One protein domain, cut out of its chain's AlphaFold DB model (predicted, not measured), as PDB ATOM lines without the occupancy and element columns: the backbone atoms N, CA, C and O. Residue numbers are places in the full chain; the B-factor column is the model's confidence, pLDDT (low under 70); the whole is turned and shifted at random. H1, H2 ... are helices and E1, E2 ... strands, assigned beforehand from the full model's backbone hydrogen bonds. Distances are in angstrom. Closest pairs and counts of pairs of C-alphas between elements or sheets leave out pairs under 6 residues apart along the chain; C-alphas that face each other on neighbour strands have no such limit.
ATOM      1  N   TYR A   4     112.508 154.978 161.229       84.00
ATOM      2  CA  TYR A   4     113.588 154.622 162.155       84.00
ATOM      3  C   TYR A   4     114.676 153.758 161.512       84.00
ATOM      4  O   TYR A   4     115.854 153.952 161.797       84.00
ATOM      5  N   ASN A   5     114.295 152.853 160.611       84.62
ATOM      6  CA  ASN A   5     115.240 152.030 159.867       84.62
ATOM      7  C   ASN A   5     116.038 152.892 158.884       84.62
ATOM      8  O   ASN A   5     117.239 152.691 158.758       84.62
ATOM      9  N   ASP A   6     115.402 153.892 158.268       87.62
ATOM     10  CA  ASP A   6     116.083 154.849 157.387       87.62
ATOM     11  C   ASP A   6     117.107 155.689 158.175       87.62
ATOM     12  O   ASP A   6     118.217 155.940 157.710       87.62
ATOM     13  N   ILE A   7     116.769 156.096 159.406       91.00
ATOM     14  CA  ILE A   7     117.706 156.792 160.305       91.00
ATOM     15  C   ILE A   7     118.882 155.880 160.676       91.00
ATOM     16  O   ILE A   7     120.031 156.316 160.604       91.00
ATOM     17  N   ALA A   8     118.610 154.628 161.054       89.81
ATOM     18  CA  ALA A   8     119.648 153.659 161.401       89.81
ATOM     19  C   ALA A   8     120.568 153.359 160.208       89.81
ATOM     20  O   ALA A   8     121.788 153.317 160.362       89.81
ATOM     21  N   GLU A   9     120.000 153.221 159.011       89.25
ATOM     22  CA  GLU A   9     120.754 153.032 157.777       89.25
ATOM     23  C   GLU A   9     121.645 154.237 157.467       89.25
ATOM     24  O   GLU A   9     122.842 154.066 157.238       89.25
ATOM     25  N   ASN A  10     121.102 155.454 157.528       92.31
ATOM     26  CA  ASN A  10     121.877 156.670 157.296       92.31
ATOM     27  C   ASN A  10     123.007 156.835 158.317       92.31
ATOM     28  O   ASN A  10     124.117 157.220 157.952       92.31
ATOM     29  N   PHE A  11     122.752 156.512 159.586       93.94
ATOM     30  CA  PHE A  11     123.773 156.537 160.629       93.94
ATOM     31  C   PHE A  11     124.883 155.518 160.346       93.94
ATOM     32  O   PHE A  11     126.064 155.866 160.350       93.94
ATOM     33  N   ALA A  12     124.518 154.273 160.036       91.38
ATOM     34  CA  ALA A  12     125.488 153.233 159.728       91.38
ATOM     35  C   ALA A  12     126.309 153.557 158.471       91.38
ATOM     36  O   ALA A  12     127.525 153.372 158.476       91.38
ATOM     37  N   ASN A  13     125.680 154.111 157.430       90.62
ATOM     38  CA  ASN A  13     126.372 154.555 156.221       90.62
ATOM     39  C   ASN A  13     127.339 155.714 156.530       90.62
ATOM     40  O   ASN A  13     128.490 155.677 156.100       90.62
ATOM     41  N   LYS A  14     126.918 156.702 157.337       95.62
ATOM     42  CA  LYS A  14     127.743 157.864 157.718       95.62
ATOM     43  C   LYS A  14     129.023 157.474 158.460       95.62
ATOM     44  O   LYS A  14     130.062 158.085 158.236       95.62
ATOM     45  N   TYR A  15     128.949 156.479 159.341       94.88
ATOM     46  CA  TYR A  15     130.083 156.038 160.163       94.88
ATOM     47  C   TYR A  15     130.749 154.760 159.646       94.88
ATOM     48  O   TYR A  15     131.567 154.168 160.344       94.88
ATOM     49  N   ASN A  16     130.403 154.328 158.429       89.56
ATOM     50  CA  ASN A  16     130.909 153.101 157.827       89.56
ATOM     51  C   ASN A  16     130.781 151.887 158.775       89.56
ATOM     52  O   ASN A  16     131.694 151.066 158.884       89.56
ATOM     53  N   LEU A  17     129.628 151.733 159.423       91.69
ATOM     54  CA  LEU A  17     129.338 150.626 160.335       91.69
ATOM     55  C   LEU A  17     128.789 149.404 159.589       91.69
ATOM     56  O   LEU A  17     128.348 149.489 158.440       91.69
ATOM     57  N   MET A  18     128.850 148.253 160.254       90.38
ATOM     58  CA  MET A  18     128.167 147.031 159.829       90.38
ATOM     59  C   MET A  18     126.665 147.159 160.112       90.38
ATOM     60  O   MET A  18     126.268 147.795 161.089       90.38
ATOM     61  N   LYS A  19     125.834 146.555 159.258       89.50
ATOM     62  CA  LYS A  19     124.369 146.571 159.374       89.50
ATOM     63  C   LYS A  19     123.850 145.145 159.522       89.50
ATOM     64  O   LYS A  19     124.404 144.218 158.942       89.50
ATOM     65  N   THR A  20     122.783 144.986 160.293       90.25
ATOM     66  CA  THR A  20     122.053 143.725 160.432       90.25
ATOM     67  C   THR A  20     120.571 144.024 160.618       90.25
ATOM     68  O   THR A  20     120.199 145.132 161.010       90.25
ATOM     69  N   ALA A  21     119.728 143.045 160.313       88.12
ATOM     70  CA  ALA A  21     118.284 143.135 160.449       88.12
ATOM     71  C   ALA A  21     117.726 141.784 160.900       88.12
ATOM     72  O   ALA A  21     118.266 140.731 160.564       88.12
ATOM     73  N   GLY A  22     116.624 141.823 161.642       88.50
ATOM     74  CA  GLY A  22     115.927 140.639 162.127       88.50
ATOM     75  C   GLY A  22     114.463 140.950 162.389       88.50
ATOM     76  O   GLY A  22     114.089 142.108 162.576       88.50
ATOM     77  N   SER A  23     113.628 139.914 162.367       83.50
ATOM     78  CA  SER A  23     112.178 140.055 162.498       83.50
ATOM     79  C   SER A  23     111.701 140.384 163.907       83.50
ATOM     80  O   SER A  23     110.550 140.784 164.037       83.50
ATOM     81  N   ASP A  24     112.548 140.192 164.928       82.25
ATOM     82  CA  ASP A  24     112.190 140.320 166.350       82.25
ATOM     83  C   ASP A  24     110.818 139.680 166.638       82.25
ATOM     84  O   ASP A  24     109.857 140.310 167.085       82.25
ATOM     85  N   ALA A  25     110.697 138.419 166.215       81.31
ATOM     86  CA  ALA A  25     109.432 137.707 166.187       81.31
ATOM     87  C   ALA A  25     108.975 137.377 167.611       81.31
ATOM     88  O   ALA A  25     109.659 136.661 168.341       81.31
ATOM     89  N   HIS A  26     107.788 137.852 167.974       81.00
ATOM     90  CA  HIS A  26     107.120 137.505 169.225       81.00
ATOM     91  C   HIS A  26     106.142 136.339 169.021       81.00
ATOM     92  O   HIS A  26     105.858 135.593 169.960       81.00
ATOM     93  N   PHE A  27     105.661 136.160 167.787       78.94
ATOM     94  CA  PHE A  27     104.790 135.063 167.370       78.94
ATOM     95  C   PHE A  27     105.381 134.254 166.201       78.94
ATOM     96  O   PHE A  27     106.142 134.798 165.400       78.94
ATOM     97  N   PRO A  28     104.982 132.977 166.016       82.25
ATOM     98  CA  PRO A  28     105.491 132.137 164.926       82.25
ATOM     99  C   PRO A  28     105.283 132.724 163.524       82.25
ATOM    100  O   PRO A  28     106.162 132.619 162.677       82.25
ATOM    101  N   HIS A  29     104.155 133.399 163.283       78.88
ATOM    102  CA  HIS A  29     103.866 134.046 161.995       78.88
ATOM    103  C   HIS A  29     104.699 135.317 161.743       78.88
ATOM    104  O   HIS A  29     104.544 135.962 160.708       78.88
ATOM    105  N   GLU A  30     105.523 135.743 162.705       77.38
ATOM    106  CA  GLU A  30     106.446 136.870 162.548       77.38
ATOM    107  C   GLU A  30     107.853 136.420 162.153       77.38
ATOM    108  O   GLU A  30     108.663 137.246 161.726       77.38
ATOM    109  N   ILE A  31     108.147 135.120 162.255       83.56
ATOM    110  CA  ILE A  31     109.424 134.548 161.829       83.56
ATOM    111  C   ILE A  31     109.585 134.785 160.323       83.56
ATOM    112  O   ILE A  31     108.712 134.450 159.527       83.56
ATOM    113  N   GLY A  32     110.708 135.390 159.934       84.12
ATOM    114  CA  GLY A  32     110.999 135.692 158.532       84.12
ATOM    115  C   GLY A  32     110.327 136.958 157.991       84.12
ATOM    116  O   GLY A  32     110.426 137.225 156.797       84.12
ATOM    117  N   ASN A  33     109.691 137.784 158.832       84.50
ATOM    118  CA  ASN A  33     109.174 139.083 158.382       84.50
ATOM    119  C   ASN A  33     110.272 140.110 158.084       84.50
ATOM    120  O   ASN A  33     110.027 141.044 157.323       84.50
ATOM    121  N   ALA A  34     111.461 139.958 158.662       88.44
ATOM    122  CA  ALA A  34     112.629 140.775 158.364       88.44
ATOM    123  C   ALA A  34     113.914 139.977 158.590       88.44
ATOM    124  O   ALA A  34     113.933 139.030 159.379       88.44
ATOM    125  N   GLY A  35     114.982 140.380 157.911       89.75
ATOM    126  CA  GLY A  35     116.263 139.694 157.977       89.75
ATOM    127  C   GLY A  35     117.295 140.270 157.016       89.75
ATOM    128  O   GLY A  35     117.103 141.333 156.415       89.75
ATOM    129  N   ILE A  36     118.384 139.525 156.865       90.94
ATOM    130  CA  ILE A  36     119.443 139.782 155.892       90.94
ATOM    131  C   ILE A  36     119.403 138.723 154.786       90.94
ATOM    132  O   ILE A  36     119.061 137.569 155.035       90.94
ATOM    133  N   ILE A  37     119.744 139.129 153.570       90.75
ATOM    134  CA  ILE A  37     119.934 138.266 152.404       90.75
ATOM    135  C   ILE A  37     121.399 138.399 152.013       90.75
ATOM    136  O   ILE A  37     121.895 139.511 151.837       90.75
ATOM    137  N   THR A  38     122.083 137.272 151.891       90.75
ATOM    138  CA  THR A  38     123.464 137.205 151.419       90.75
ATOM    139  C   THR A  38     123.644 135.922 150.620       90.75
ATOM    140  O   THR A  38     122.982 134.920 150.895       90.75
ATOM    141  N   GLU A  39     124.515 135.966 149.619       89.12
ATOM    142  CA  GLU A  39     124.926 134.784 148.854       89.12
ATOM    143  C   GLU A  39     126.113 134.067 149.515       89.12
ATOM    144  O   GLU A  39     126.472 132.955 149.131       89.12
ATOM    145  N   ASN A  40     126.719 134.685 150.533       86.88
ATOM    146  CA  ASN A  40     127.839 134.119 151.260       86.88
ATOM    147  C   ASN A  40     127.355 133.083 152.287       86.88
ATOM    148  O   ASN A  40     126.467 133.346 153.100       86.88
ATOM    149  N   SER A  41     127.979 131.906 152.278       87.56
ATOM    150  CA  SER A  41     127.718 130.837 153.245       87.56
ATOM    151  C   SER A  41     128.146 131.195 154.672       87.56
ATOM    152  O   SER A  41     127.592 130.652 155.626       87.56
ATOM    153  N   ASP A  42     129.124 132.094 154.830       91.25
ATOM    154  CA  ASP A  42     129.538 132.620 156.130       91.25
ATOM    155  C   ASP A  42     128.850 133.962 156.412       91.25
ATOM    156  O   ASP A  42     129.233 135.026 155.916       91.25
ATOM    157  N   ILE A  43     127.827 133.896 157.262       88.69
ATOM    158  CA  ILE A  43     127.017 135.046 157.669       88.69
ATOM    159  C   ILE A  43     127.858 136.094 158.411       88.69
ATOM    160  O   ILE A  43     127.639 137.296 158.243       88.69
ATOM    161  N   VAL A  44     128.822 135.674 159.237       89.56
ATOM    162  CA  VAL A  44     129.660 136.609 160.006       89.56
ATOM    163  C   VAL A  44     130.546 137.400 159.053       89.56
ATOM    164  O   VAL A  44     130.682 138.621 159.185       89.56
ATOM    165  N   ASP A  45     131.107 136.710 158.066       90.44
ATOM    166  CA  ASP A  45     131.954 137.317 157.049       90.44
ATOM    167  C   ASP A  45     131.152 138.233 156.112       90.44
ATOM    168  O   ASP A  45     131.608 139.336 155.796       90.44
ATOM    169  N   ALA A  46     129.922 137.847 155.756       88.94
ATOM    170  CA  ALA A  46     128.984 138.689 155.009       88.94
ATOM    171  C   ALA A  46     128.690 140.013 155.732       88.94
ATOM    172  O   ALA A  46     128.744 141.088 155.128       88.94
ATOM    173  N   ILE A  47     128.443 139.960 157.047       89.31
ATOM    174  CA  ILE A  47     128.183 141.149 157.874       89.31
ATOM    175  C   ILE A  47     129.413 142.054 157.934       89.31
ATOM    176  O   ILE A  47     129.293 143.270 157.763       89.31
ATOM    177  N   ARG A  48     130.603 141.475 158.134       89.56
ATOM    178  CA  ARG A  48     131.868 142.226 158.188       89.56
ATOM    179  C   ARG A  48     132.201 142.907 156.865       89.56
ATOM    180  O   ARG A  48     132.613 144.066 156.868       89.56
ATOM    181  N   LYS A  49     131.993 142.204 155.750       89.69
ATOM    182  CA  LYS A  49     132.226 142.714 154.389       89.69
ATOM    183  C   LYS A  49     131.106 143.624 153.886       89.69
ATOM    184  O   LYS A  49     131.292 144.284 152.870       89.69
ATOM    185  N   LYS A  50     129.987 143.705 154.619       86.00
ATOM    186  CA  LYS A  50     128.770 144.447 154.238       86.00
ATOM    187  C   LYS A  50     128.172 143.951 152.924       86.00
ATOM    188  O   LYS A  50     127.508 144.706 152.221       86.00
ATOM    189  N   ASP A  51     128.402 142.677 152.629       86.69
ATOM    190  CA  ASP A  51     127.923 141.990 151.436       86.69
ATOM    191  C   ASP A  51     126.572 141.328 151.731       86.69
ATOM    192  O   ASP A  51     126.419 140.106 151.821       86.69
ATOM    193  N   LEU A  52     125.602 142.183 152.048       88.62
ATOM    194  CA  LEU A  52     124.257 141.771 152.404       88.62
ATOM    195  C   LEU A  52     123.230 142.832 152.024       88.62
ATOM    196  O   LEU A  52     123.476 144.038 152.108       88.62
ATOM    197  N   ALA A  53     122.046 142.362 151.656       87.19
ATOM    198  CA  ALA A  53     120.847 143.173 151.528       87.19
ATOM    199  C   ALA A  53     119.961 142.966 152.761       87.19
ATOM    200  O   ALA A  53     119.917 141.884 153.340       87.19
ATOM    201  N   MET A  54     119.232 143.998 153.172       87.44
ATOM    202  CA  MET A  54     118.266 143.897 154.268       87.44
ATOM    203  C   MET A  54     116.851 143.867 153.701       87.44
ATOM    204  O   MET A  54     116.536 144.599 152.763       87.44
ATOM    205  N   PHE A  55     115.976 143.069 154.306       87.25
ATOM    206  CA  PHE A  55     114.550 143.068 153.992       87.25
ATOM    207  C   PHE A  55     113.719 143.159 155.267       87.25
ATOM    208  O   PHE A  55     114.139 142.742 156.345       87.25
ATOM    209  N   GLY A  56     112.514 143.707 155.142       82.25
ATOM    210  CA  GLY A  56     111.577 143.809 156.251       82.25
ATOM    211  C   GLY A  56     110.179 144.185 155.785       82.25
ATOM    212  O   GLY A  56     110.008 145.123 155.003       82.25
ATOM    213  N   ARG A  57     109.172 143.467 156.276       77.06
ATOM    214  CA  ARG A  57     107.752 143.783 156.100       77.06
ATOM    215  C   ARG A  57     107.230 144.507 157.335       77.06
ATOM    216  O   ARG A  57     107.635 144.219 158.457       77.06
ATOM    217  N   LYS A  58     106.300 145.447 157.137       68.19
ATOM    218  CA  LYS A  58     105.554 146.024 158.261       68.19
ATOM    219  C   LYS A  58     104.617 144.959 158.827       68.19
ATOM    220  O   LYS A  58     103.776 144.447 158.092       68.19
ATOM    221  N   SER A  59     104.722 144.685 160.121       64.06
ATOM    222  CA  SER A  59     103.694 143.937 160.845       64.06
ATOM    223  C   SER A  59     102.389 144.741 160.873       64.06
ATOM    224  O   SER A  59     102.404 145.968 161.011       64.06
ATOM    225  N   PHE A  60     101.252 144.060 160.723       61.59
ATOM    226  CA  PHE A  60      99.933 144.682 160.841       61.59
ATOM    227  C   PHE A  60      99.688 145.166 162.278       61.59
ATOM    228  O   PHE A  60     100.145 144.552 163.241       61.59
ATOM    229  N   VAL A  61      98.913 146.246 162.429       58.09
ATOM    230  CA  VAL A  61      98.584 146.885 163.725       58.09
ATOM    231  C   VAL A  61      97.980 145.894 164.735       58.09
ATOM    232  O   VAL A  61      98.200 146.021 165.938       58.09
ATOM    233  N   LEU A  62      97.287 144.860 164.245       58.97
ATOM    234  CA  LEU A  62      96.718 143.768 165.042       58.97
ATOM    235  C   LEU A  62      97.769 142.977 165.835       58.97
ATOM    236  O   LEU A  62      97.513 142.645 166.992       58.97
ATOM    237  N   ASN A  63      98.962 142.741 165.277       59.12
ATOM    238  CA  ASN A  63     100.033 142.060 166.011       59.12
ATOM    239  C   ASN A  63     100.456 142.882 167.227       59.12
ATOM    240  O   ASN A  63     100.646 142.339 168.306       59.12
ATOM    241  N   HIS A  64     100.527 144.207 167.079       59.25
ATOM    242  CA  HIS A  64     100.958 145.084 168.161       59.25
ATOM    243  C   HIS A  64      99.957 145.112 169.329       59.25
ATOM    244  O   HIS A  64     100.368 145.157 170.490       59.25
ATOM    245  N   ALA A  65      98.656 145.023 169.030       62.09
ATOM    246  CA  ALA A  65      97.616 144.870 170.045       62.09
ATOM    247  C   ALA A  65      97.736 143.519 170.773       62.09
ATOM    248  O   ALA A  65      97.766 143.494 172.001       62.09
ATOM    249  N   LEU A  66      97.905 142.415 170.034       64.12
ATOM    250  CA  LEU A  66      98.036 141.070 170.608       64.12
ATOM    251  C   LEU A  66      99.276 140.920 171.504       64.12
ATOM    252  O   LEU A  66      99.171 140.356 172.597       64.12
ATOM    253  N   THR A  67     100.435 141.467 171.111       61.97
ATOM    254  CA  THR A  67     101.648 141.425 171.951       61.97
ATOM    255  C   THR A  67     101.441 142.179 173.268       61.97
ATOM    256  O   THR A  67     101.838 141.698 174.331       61.97
ATOM    257  N   LYS A  68     100.781 143.349 173.235       66.50
ATOM    258  CA  LYS A  68     100.466 144.123 174.451       66.50
ATOM    259  C   LYS A  68      99.476 143.383 175.353       66.50
ATOM    260  O   LYS A  68      99.675 143.374 176.567       66.50
ATOM    261  N   SER A  69      98.468 142.725 174.779       65.50
ATOM    262  CA  SER A  69      97.505 141.905 175.524       65.50
ATOM    263  C   SER A  69      98.168 140.719 176.231       65.50
ATOM    264  O   SER A  69      97.867 140.468 177.394       65.50
ATOM    265  N   LEU A  70      99.125 140.037 175.589       66.25
ATOM    266  CA  LEU A  70      99.885 138.943 176.215       66.25
ATOM    267  C   LEU A  70     100.755 139.406 177.386       66.25
ATOM    268  O   LEU A  70     100.836 138.716 178.400       66.25
ATOM    269  N   ILE A  71     101.396 140.573 177.272       67.44
ATOM    270  CA  ILE A  71     102.180 141.157 178.373       67.44
ATOM    271  C   ILE A  71     101.265 141.531 179.549       67.44
ATOM    272  O   ILE A  71     101.654 141.353 180.701       67.44
ATOM    273  N   LEU A  72     100.056 142.027 179.267       65.38
ATOM    274  CA  LEU A  72      99.070 142.363 180.294       65.38
ATOM    275  C   LEU A  72      98.533 141.108 180.998       65.38
ATOM    276  O   LEU A  72      98.484 141.086 182.222       65.38
ATOM    277  N   MET A  73      98.212 140.047 180.250       62.88
ATOM    278  CA  MET A  73      97.753 138.773 180.822       62.88
ATOM    279  C   MET A  73      98.834 138.028 181.610       62.88
ATOM    280  O   MET A  73      98.501 137.276 182.511       62.88
ATOM    281  N   ARG A  74     100.121 138.243 181.314       60.59
ATOM    282  CA  ARG A  74     101.241 137.698 182.110       60.59
ATOM    283  C   ARG A  74     101.518 138.457 183.413       60.59
ATOM    284  O   ARG A  74     102.335 137.997 184.203       60.59
ATOM    285  N   LYS A  75     100.928 139.643 183.596       55.28
ATOM    286  CA  LYS A  75     101.095 140.487 184.791       55.28
ATOM    287  C   LYS A  75      99.961 140.337 185.813       55.28
ATOM    288  O   LYS A  75     100.061 140.943 186.878       55.28
TER     289      LYS A  75
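What this domain is: This is residues 4 to 75 of the 76 residues of an uncharacterized protein of Methanosarcina spelaei (UniProt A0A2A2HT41). A small ribbon of two antiparallel strands, E1 and E2, has H2 in the connection at one end, while H3 lies beyond the other end and H1 lies off to one side. The whole is open, with no helix touching another; the long stretch of residues 15 to 33 leads from H1 past the ribbon and folds back into E1. The 72 printed residues include three named helices and two named strands, in the order H1, E1, H2, E2, H3, and the class is mixed, helices and strands. The model is loose, with a radius of gyration of the C-alphas of 15.3 A, and elongated, spanning 43 by 27 by 21 A.

How they stand to each other: H1, residues 4 to 14, is apart from H2, residues 43 to 49, from E2, residues 53 to 56, and from H3, residues 61 to 73. E1, residues 34 to 37, is the antiparallel neighbour of E2, with 162 degrees between their directions. C-alphas 36 and 54 face each other at 4.6 A. N 37 and O 53, at 2.8 A, and N 35 and O 55, at 3.0 A, are within hydrogen-bond range. E1 and H2 are near each other, with 5 pairs of C-alphas within 10 A. H3 is apart from E1 and H2. In H1, H2 and H3 every O i to N i+4 pair is within hydrogen-bond range.

Where its parts are: H1 begins at C-alpha 4, (113.588, 154.622, 162.155), and is 15.2 A long. E1 and H2 each measure 9.8 A, and E2 10.4 A. H3, 18.9 A long, ends at C-alpha 73, (97.753, 138.773, 180.822).

The domain as a whole: The C-alphas of Lys 49 and Met 73, the two farthest apart, are 43.6 A apart. The printed part has no cut. The link from H1 to E1, 19 residues, is long; the other three are tight. Residues 10 to 15 and 68 to 75 stand free. Mean pLDDT of the printed part is 81.3, and residues 58 to 75 are under 70.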